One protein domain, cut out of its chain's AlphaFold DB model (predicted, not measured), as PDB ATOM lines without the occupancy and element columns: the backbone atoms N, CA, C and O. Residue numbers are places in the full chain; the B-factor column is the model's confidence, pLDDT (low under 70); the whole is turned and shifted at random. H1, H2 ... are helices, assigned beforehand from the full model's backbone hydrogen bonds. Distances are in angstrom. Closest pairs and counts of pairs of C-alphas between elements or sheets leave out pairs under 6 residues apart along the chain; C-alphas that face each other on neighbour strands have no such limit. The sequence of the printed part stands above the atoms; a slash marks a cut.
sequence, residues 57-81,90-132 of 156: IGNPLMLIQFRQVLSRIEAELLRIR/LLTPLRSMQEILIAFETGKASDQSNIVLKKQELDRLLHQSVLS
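AT A GLANCE: This is residues 57 to 81 and 90 to 132 of the 156 residues of an uncharacterized protein of Butyrivibrio sp. INlla14 (UniProt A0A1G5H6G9). A loose pair of helices, H1 and H2, runs opposite ways, and H3 extends away from it as a long arm; residues 118 to 132, of which 118 to 130 belong to H3, stick out free. Residues 57 to 58 pair briefly, in parallel, with residues 110 to 111, just before H3. The printed part has 68 residues with three named helices, H1, H2, H3, and no named strand: all helix. It is extended, with a radius of gyration of the C-alphas of 17.6 A and spans of 61 by 30 by 11 A.

HOW THE PARTS SIT: Look first at H1, residues 61 to 79, and H2, residues 92 to 105: they are close but not clearly touching, their closest C-alphas, Phe 66 and Met 97, being 7.2 A apart. Their tilt of 37 degrees is only just steep. H3, residues 113 to 130, is apart from both. In H1, H2 and H3 every O i to N i+4 pair is within hydrogen-bond range.

IN THESE COORDINATES: Find C-alpha 61 at (250.182, 263.836, 253.299); H1 runs 27.9 A from there. H2 measures 20.3 A. H3 runs 26.1 A to C-alpha 130 at (273.338, 253.442, 263.756).

THE WHOLE: Residues 82 to 89 are not printed; C-alphas 81 and 90 are 14.4 A apart. Residues 57 to 61, 107 to 118 and 128 to 132 have pLDDT under 70.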
ATOM      1  N   ILE A  57     241.263 264.717 259.964       62.31
ATOM      2  CA  ILE A  57     242.526 264.407 260.629       62.31
ATOM      3  C   ILE A  57     243.625 265.019 259.761       62.31
ATOM      4  O   ILE A  57     243.856 264.581 258.635       62.31
ATOM      5  N   GLY A  58     244.266 266.067 260.270       60.91
ATOM      6  CA  GLY A  58     245.343 266.799 259.612       60.91
ATOM      7  C   GLY A  58     246.627 266.007 259.571       60.91
ATOM      8  O   GLY A  58     247.482 266.171 260.431       60.91
ATOM      9  N   ASN A  59     246.780 265.154 258.565       67.50
ATOM     10  CA  ASN A  59     248.078 264.604 258.197       67.50
ATOM     11  C   ASN A  59     248.623 265.402 257.001       67.50
ATOM     12  O   ASN A  59     247.938 265.438 255.982       67.50
ATOM     13  N   PRO A  60     249.849 265.960 257.047       65.69
ATOM     14  CA  PRO A  60     250.468 266.675 255.922       65.69
ATOM     15  C   PRO A  60     250.394 265.961 254.556       65.69
ATOM     16  O   PRO A  60     250.313 266.617 253.516       65.69
ATOM     17  N   LEU A  61     250.352 264.622 254.531       68.06
ATOM     18  CA  LEU A  61     250.182 263.836 253.299       68.06
ATOM     19  C   LEU A  61     248.835 264.078 252.592       68.06
ATOM     20  O   LEU A  61     248.727 263.851 251.388       68.06
ATOM     21  N   MET A  62     247.821 264.585 253.293       79.06
ATOM     22  CA  MET A  62     246.525 264.919 252.702       79.06
ATOM     23  C   MET A  62     246.632 266.008 251.630       79.06
ATOM     24  O   MET A  62     245.927 265.944 250.629       79.06
ATOM     25  N   LEU A  63     247.558 266.963 251.784       78.12
ATOM     26  CA  LEU A  63     247.771 268.026 250.800       78.12
ATOM     27  C   LEU A  63     248.350 267.470 249.491       78.12
ATOM     28  O   LEU A  63     248.035 267.959 248.406       78.12
ATOM     29  N   ILE A  64     249.145 266.398 249.576       82.12
ATOM     30  CA  ILE A  64     249.641 265.674 248.398       82.12
ATOM     31  C   ILE A  64     248.470 265.018 247.663       82.12
ATOM     32  O   ILE A  64     248.396 265.105 246.435       82.12
ATOM     33  N   GLN A  65     247.537 264.412 248.404       83.12
ATOM     34  CA  GLN A  65     246.333 263.815 247.827       83.12
ATOM     35  C   GLN A  65     245.429 264.877 247.189       83.12
ATOM     36  O   GLN A  65     244.950 264.674 246.076       83.12
ATOM     37  N   PHE A  66     245.245 266.025 247.846       86.75
ATOM     38  CA  PHE A  66     244.469 267.146 247.306       86.75
ATOM     39  C   PHE A  66     245.043 267.598 245.967       86.75
ATOM     40  O   PHE A  66     244.310 267.702 244.989       86.75
ATOM     41  N   ARG A  67     246.369 267.769 245.885       85.75
ATOM     42  CA  ARG A  67     247.045 268.130 244.635       85.75
ATOM     43  C   ARG A  67     246.767 267.126 243.516       85.75
ATOM     44  O   ARG A  67     246.423 267.538 242.418       85.75
ATOM     45  N   GLN A  68     246.888 265.823 243.780       88.19
ATOM     46  CA  GLN A  68     246.626 264.792 242.765       88.19
ATOM     47  C   GLN A  68     245.178 264.822 242.266       88.19
ATOM     48  O   GLN A  68     244.929 264.692 241.068       88.19
ATOM     49  N   VAL A  69     244.222 264.998 243.181       87.88
ATOM     50  CA  VAL A  69     242.804 265.083 242.828       87.88
ATOM     51  C   VAL A  69     242.521 266.348 242.016       87.88
ATOM     52  O   VAL A  69     241.844 266.258 240.996       87.88
ATOM     53  N   LEU A  70     243.086 267.497 242.402       90.69
ATOM     54  CA  LEU A  70     242.964 268.748 241.650       90.69
ATOM     55  C   LEU A  70     243.549 268.629 240.238       90.69
ATOM     56  O   LEU A  70     242.871 269.008 239.292       90.69
ATOM     57  N   SER A  71     244.732 268.028 240.067       89.00
ATOM     58  CA  SER A  71     245.316 267.797 238.734       89.00
ATOM     59  C   SER A  71     244.455 266.881 237.862       89.00
ATOM     60  O   SER A  71     244.354 267.082 236.654       89.00
ATOM     61  N   ARG A  72     243.800 265.873 238.455       89.25
ATOM     62  CA  ARG A  72     242.857 265.021 237.720       89.25
ATOM     63  C   ARG A  72     241.616 265.801 237.287       89.25
ATOM     64  O   ARG A  72     241.170 265.635 236.158       89.25
ATOM     65  N   ILE A  73     241.065 266.631 238.171       89.38
ATOM     66  CA  ILE A  73     239.909 267.477 237.854       89.38
ATOM     67  C   ILE A  73     240.276 268.481 236.762       89.38
ATOM     68  O   ILE A  73     239.519 268.628 235.814       89.38
ATOM     69  N   GLU A  74     241.440 269.122 236.853       89.56
ATOM     70  CA  GLU A  74     241.954 270.035 235.829       89.56
ATOM     71  C   GLU A  74     242.027 269.354 234.457       89.56
ATOM     72  O   GLU A  74     241.508 269.885 233.477       89.56
ATOM     73  N   ALA A  75     242.588 268.142 234.389       88.62
ATOM     74  CA  ALA A  75     242.650 267.374 233.149       88.62
ATOM     75  C   ALA A  75     241.257 267.041 232.580       88.62
ATOM     76  O   ALA A  75     241.045 267.151 231.372       88.62
ATOM     77  N   GLU A  76     240.296 266.665 233.431       88.06
ATOM     78  CA  GLU A  76     238.917 266.406 232.991       88.06
ATOM     79  C   GLU A  76     238.205 267.683 232.533       88.06
ATOM     80  O   GLU A  76     237.535 267.670 231.504       88.06
ATOM     81  N   LEU A  77     238.388 268.805 233.233       88.56
ATOM     82  CA  LEU A  77     237.819 270.096 232.840       88.56
ATOM     83  C   LEU A  77     238.373 270.579 231.495       88.56
ATOM     84  O   LEU A  77     237.615 271.102 230.687       88.56
ATOM     85  N   LEU A  78     239.664 270.359 231.223       88.12
ATOM     86  CA  LEU A  78     240.274 270.663 229.922       88.12
ATOM     87  C   LEU A  78     239.766 269.753 228.790       88.12
ATOM     88  O   LEU A  78     239.827 270.137 227.621       88.12
ATOM     89  N   ARG A  79     239.285 268.546 229.113       88.12
ATOM     90  CA  ARG A  79     238.712 267.599 228.143       88.12
ATOM     91  C   ARG A  79     237.266 267.943 227.782       88.12
ATOM     92  O   ARG A  79     236.876 267.733 226.632       88.12
ATOM     93  N   ILE A  80     236.477 268.405 228.752       87.81
ATOM     94  CA  ILE A  80     235.045 268.699 228.602       87.81
ATOM     95  C   ILE A  80     234.843 269.843 227.603       87.81
ATOM     96  O   ILE A  80     235.445 270.906 227.733       87.81
ATOM     97  N   ARG A  81     233.981 269.631 226.603       84.81
ATOM     98  CA  ARG A  81     233.671 270.646 225.581       84.81
ATOM     99  C   ARG A  81     232.307 271.289 225.784       84.81
ATOM    100  O   ARG A  81     232.134 272.462 225.460       84.81
ATOM    101  N   LEU A  90     232.227 264.360 239.000       85.38
ATOM    102  CA  LEU A  90     233.513 265.046 238.799       85.38
ATOM    103  C   LEU A  90     233.894 265.943 239.983       85.38
ATOM    104  O   LEU A  90     235.054 266.000 240.390       85.38
ATOM    105  N   LEU A  91     232.903 266.635 240.547       85.31
ATOM    106  CA  LEU A  91     233.099 267.616 241.613       85.31
ATOM    107  C   LEU A  91     232.855 267.042 243.015       85.31
ATOM    108  O   LEU A  91     233.063 267.749 244.000       85.31
ATOM    109  N   THR A  92     232.449 265.774 243.145       87.75
ATOM    110  CA  THR A  92     232.275 265.128 244.459       87.75
ATOM    111  C   THR A  92     233.543 265.224 245.315       87.75
ATOM    112  O   THR A  92     233.434 265.639 246.470       87.75
ATOM    113  N   PRO A  93     234.757 264.975 244.780       87.00
ATOM    114  CA  PRO A  93     235.981 265.143 245.559       87.00
ATOM    115  C   PRO A  93     236.246 266.591 245.999       87.00
ATOM    116  O   PRO A  93     236.826 266.790 247.062       87.00
ATOM    117  N   LEU A  94     235.816 267.604 245.227       86.88
ATOM    118  CA  LEU A  94     235.932 269.014 245.637       86.88
ATOM    119  C   LEU A  94     235.084 269.307 246.867       86.88
ATOM    120  O   LEU A  94     235.576 269.953 247.785       86.88
ATOM    121  N   ARG A  95     233.849 268.795 246.914       86.19
ATOM    122  CA  ARG A  95     232.962 268.962 248.076       86.19
ATOM    123  C   ARG A  95     233.585 268.352 249.328       86.19
ATOM    124  O   ARG A  95     233.670 269.025 250.348       86.19
ATOM    125  N   SER A  96     234.135 267.140 249.224       85.31
ATOM    126  CA  SER A  96     234.856 266.512 250.338       85.31
ATOM    127  C   SER A  96     236.088 267.320 250.764       85.31
ATOM    128  O   SER A  96     236.328 267.495 251.956       85.31
ATOM    129  N   MET A  97     236.867 267.856 249.816       86.31
ATOM    130  CA  MET A  97     237.994 268.740 250.140       86.31
ATOM    131  C   MET A  97     237.534 270.025 250.846       86.31
ATOM    132  O   MET A  97     238.171 270.443 251.809       86.31
ATOM    133  N   GLN A  98     236.421 270.629 250.420       83.62
ATOM    134  CA  GLN A  98     235.840 271.809 251.069       83.62
ATOM    135  C   GLN A  98     235.369 271.509 252.494       83.62
ATOM    136  O   GLN A  98     235.701 272.259 253.406       83.62
ATOM    137  N   GLU A  99     234.655 270.403 252.708       83.25
ATOM    138  CA  GLU A  99     234.224 269.966 254.044       83.25
ATOM    139  C   GLU A  99     235.417 269.760 254.984       83.25
ATOM    140  O   GLU A  99     235.376 270.172 256.143       83.25
ATOM    141  N   ILE A 100     236.513 269.191 254.472       83.50
ATOM    142  CA  ILE A 100     237.763 269.039 255.217       83.50
ATOM    143  C   ILE A 100     238.352 270.405 255.601       83.50
ATOM    144  O   ILE A 100     238.737 270.592 256.754       83.50
ATOM    145  N   LEU A 101     238.417 271.364 254.670       82.25
ATOM    146  CA  LEU A 101     238.942 272.709 254.945       82.25
ATOM    147  C   LEU A 101     238.085 273.459 255.974       82.25
ATOM    148  O   LEU A 101     238.632 274.038 256.911       82.25
ATOM    149  N   ILE A 102     236.757 273.372 255.863       81.44
ATOM    150  CA  ILE A 102     235.820 273.937 256.845       81.44
ATOM    151  C   ILE A 102     236.010 273.269 258.214       81.44
ATOM    152  O   ILE A 102     235.966 273.938 259.248       81.44
ATOM    153  N   ALA A 103     236.261 271.957 258.265       79.50
ATOM    154  CA  ALA A 103     236.531 271.262 259.523       79.50
ATOM    155  C   ALA A 103     237.818 271.763 260.211       79.50
ATOM    156  O   ALA A 103     237.846 271.846 261.440       79.50
ATOM    157  N   PHE A 104     238.857 272.140 259.450       76.00
ATOM    158  CA  PHE A 104     240.046 272.802 260.008       76.00
ATOM    159  C   PHE A 104     239.748 274.214 260.504       76.00
ATOM    160  O   PHE A 104     240.135 274.549 261.620       76.00
ATOM    161  N   GLU A 105     239.037 275.019 259.712       76.69
ATOM    162  CA  GLU A 105     238.662 276.391 260.082       76.69
ATOM    163  C   GLU A 105     237.815 276.428 261.362       76.69
ATOM    164  O   GLU A 105     238.038 277.247 262.250       76.69
ATOM    165  N   THR A 106     236.875 275.492 261.496       77.94
ATOM    166  CA  THR A 106     235.955 275.403 262.642       77.94
ATOM    167  C   THR A 106     236.551 274.698 263.865       77.94
ATOM    168  O   THR A 106     235.848 274.506 264.859       77.94
ATOM    169  N   GLY A 107     237.823 274.282 263.818       69.19
ATOM    170  CA  GLY A 107     238.492 273.593 264.928       69.19
ATOM    171  C   GLY A 107     237.948 272.190 265.227       69.19
ATOM    172  O   GLY A 107     238.247 271.618 266.273       69.19
ATOM    173  N   LYS A 108     237.157 271.612 264.315       66.81
ATOM    174  CA  LYS A 108     236.645 270.231 264.391       66.81
ATOM    175  C   LYS A 108     237.660 269.190 263.902       66.81
ATOM    176  O   LYS A 108     237.376 267.990 263.918       66.81
ATOM    177  N   ALA A 109     238.825 269.645 263.450       65.62
ATOM    178  CA  ALA A 109     239.904 268.816 262.952       65.62
ATOM    179  C   ALA A 109     240.980 268.556 264.016       65.62
ATOM    180  O   ALA A 109     241.294 269.426 264.825       65.62
ATOM    181  N   SER A 110     241.593 267.372 263.981       64.69
ATOM    182  CA  SER A 110     242.769 267.061 264.808       64.69
ATOM    183  C   SER A 110     244.045 267.214 263.983       64.69
ATOM    184  O   SER A 110     244.231 266.507 262.997       64.69
ATOM    185  N   ASP A 111     244.922 268.144 264.361       64.00
ATOM    186  CA  ASP A 111     246.205 268.354 263.684       64.00
ATOM    187  C   ASP A 111     247.243 267.310 264.135       64.00
ATOM    188  O   ASP A 111     247.719 267.320 265.272       64.00
ATOM    189  N   GLN A 112     247.601 266.393 263.235       62.88
ATOM    190  CA  GLN A 112     248.635 265.380 263.451       62.88
ATOM    191  C   GLN A 112     250.000 265.787 262.882       62.88
ATOM    192  O   GLN A 112     250.934 264.980 262.933       62.88
ATOM    193  N   SER A 113     250.168 267.016 262.381       63.12
ATOM    194  CA  SER A 113     251.448 267.514 261.851       63.12
ATOM    195  C   SER A 113     252.589 267.301 262.848       63.12
ATOM    196  O   SER A 113     253.655 266.807 262.486       63.12
ATOM    197  N   ASN A 114     252.323 267.538 264.135       58.59
ATOM    198  CA  ASN A 114     253.286 267.323 265.217       58.59
ATOM    199  C   ASN A 114     253.675 265.849 265.425       58.59
ATOM    200  O   ASN A 114     254.798 265.569 265.832       58.59
ATOM    201  N   ILE A 115     252.779 264.897 265.151       60.88
ATOM    202  CA  ILE A 115     253.051 263.455 265.286       60.88
ATOM    203  C   ILE A 115     253.922 262.981 264.120       60.88
ATOM    204  O   ILE A 115     254.889 262.252 264.329       60.88
ATOM    205  N   VAL A 116     253.612 263.419 262.896       62.50
ATOM    206  CA  VAL A 116     254.387 263.067 261.696       62.50
ATOM    207  C   VAL A 116     255.795 263.650 261.768       62.50
ATOM    208  O   VAL A 116     256.755 262.926 261.513       62.50
ATOM    209  N   LEU A 117     255.930 264.915 262.179       63.06
ATOM    210  CA  LEU A 117     257.231 265.559 262.370       63.06
ATOM    211  C   LEU A 117     258.053 264.855 263.456       63.06
ATOM    212  O   LEU A 117     259.201 264.507 263.203       63.06
ATOM    213  N   LYS A 118     257.452 264.539 264.614       66.94
ATOM    214  CA  LYS A 118     258.129 263.771 265.678       66.94
ATOM    215  C   LYS A 118     258.538 262.372 265.226       66.94
ATOM    216  O   LYS A 118     259.604 261.907 265.607       66.94
ATOM    217  N   LYS A 119     257.724 261.700 264.406       70.06
ATOM    218  CA  LYS A 119     258.078 260.398 263.827       70.06
ATOM    219  C   LYS A 119     259.266 260.519 262.873       70.06
ATOM    220  O   LYS A 119     260.199 259.739 262.982       70.06
ATOM    221  N   GLN A 120     259.262 261.510 261.981       70.00
ATOM    222  CA  GLN A 120     260.376 261.759 261.059       70.00
ATOM    223  C   GLN A 120     261.667 262.142 261.793       70.00
ATOM    224  O   GLN A 120     262.755 261.743 261.383       70.00
ATOM    225  N   GLU A 121     261.554 262.915 262.870       79.69
ATOM    226  CA  GLU A 121     262.678 263.274 263.731       79.69
ATOM    227  C   GLU A 121     263.222 262.051 264.476       79.69
ATOM    228  O   GLU A 121     264.426 261.812 264.446       79.69
ATOM    229  N   LEU A 122     262.348 261.217 265.045       75.62
ATOM    230  CA  LEU A 122     262.735 259.948 265.659       75.62
ATOM    231  C   LEU A 122     263.415 259.017 264.648       75.62
ATOM    232  O   LEU A 122     264.471 258.468 264.945       75.62
ATOM    233  N   ASP A 123     262.862 258.887 263.440       76.44
ATOM    234  CA  ASP A 123     263.467 258.099 262.368       76.44
ATOM    235  C   ASP A 123     264.869 258.641 262.040       76.44
ATOM    236  O   ASP A 123     265.820 257.866 261.978       76.44
ATOM    237  N   ARG A 124     265.055 259.966 261.923       78.56
ATOM    238  CA  ARG A 124     266.387 260.573 261.731       78.56
ATOM    239  C   ARG A 124     267.351 260.263 262.874       78.56
ATOM    240  O   ARG A 124     268.494 259.904 262.601       78.56
ATOM    241  N   LEU A 125     266.908 260.373 264.125       80.94
ATOM    242  CA  LEU A 125     267.733 260.096 265.304       80.94
ATOM    243  C   LEU A 125     268.164 258.626 265.359       80.94
ATOM    244  O   LEU A 125     269.329 258.333 265.628       80.94
ATOM    245  N   LEU A 126     267.260 257.701 265.032       72.25
ATOM    246  CA  LEU A 126     267.580 256.279 264.939       72.25
ATOM    247  C   LEU A 126     268.619 256.018 263.839       72.25
ATOM    248  O   LEU A 126     269.613 255.346 264.102       72.25
ATOM    249  N   HIS A 127     268.475 256.617 262.655       70.75
ATOM    250  CA  HIS A 127     269.468 256.483 261.580       70.75
ATOM    251  C   HIS A 127     270.837 257.084 261.958       70.75
ATOM    252  O   HIS A 127     271.874 256.515 261.619       70.75
ATOM    253  N   GLN A 128     270.859 258.197 262.695       63.28
ATOM    254  CA  GLN A 128     272.091 258.840 263.168       63.28
ATOM    255  C   GLN A 128     272.793 258.015 264.264       63.28
ATOM    256  O   GLN A 128     274.023 257.950 264.306       63.28
ATOM    257  N   SER A 129     272.025 257.317 265.107       56.31
ATOM    258  CA  SER A 129     272.562 256.415 266.134       56.31
ATOM    259  C   SER A 129     273.238 255.160 265.556       56.31
ATOM    260  O   SER A 129     274.265 254.728 266.077       56.31
ATOM    261  N   VAL A 130     272.750 254.622 264.429       55.41
ATOM    262  CA  VAL A 130     273.338 253.442 263.756       55.41
ATOM    263  C   VAL A 130     274.721 253.746 263.161       55.41
ATOM    264  O   VAL A 130     275.589 252.877 263.143       55.41
ATOM    265  N   LEU A 131     274.969 254.993 262.746       52.00
ATOM    266  CA  LEU A 131     276.274 255.457 262.250       52.00
ATOM    267  C   LEU A 131     277.320 255.678 263.361       52.00
ATOM    268  O   LEU A 131     278.487 255.905 263.057       52.00
ATOM    269  N   SER A 132     276.912 255.617 264.633       47.47
ATOM    270  CA  SER A 132     277.766 255.907 265.798       47.47
ATOM    271  C   SER A 132     278.232 254.652 266.544       47.47
ATOM    272  O   SER A 132     278.886 254.773 267.579       47.47
TER     273      SER A 132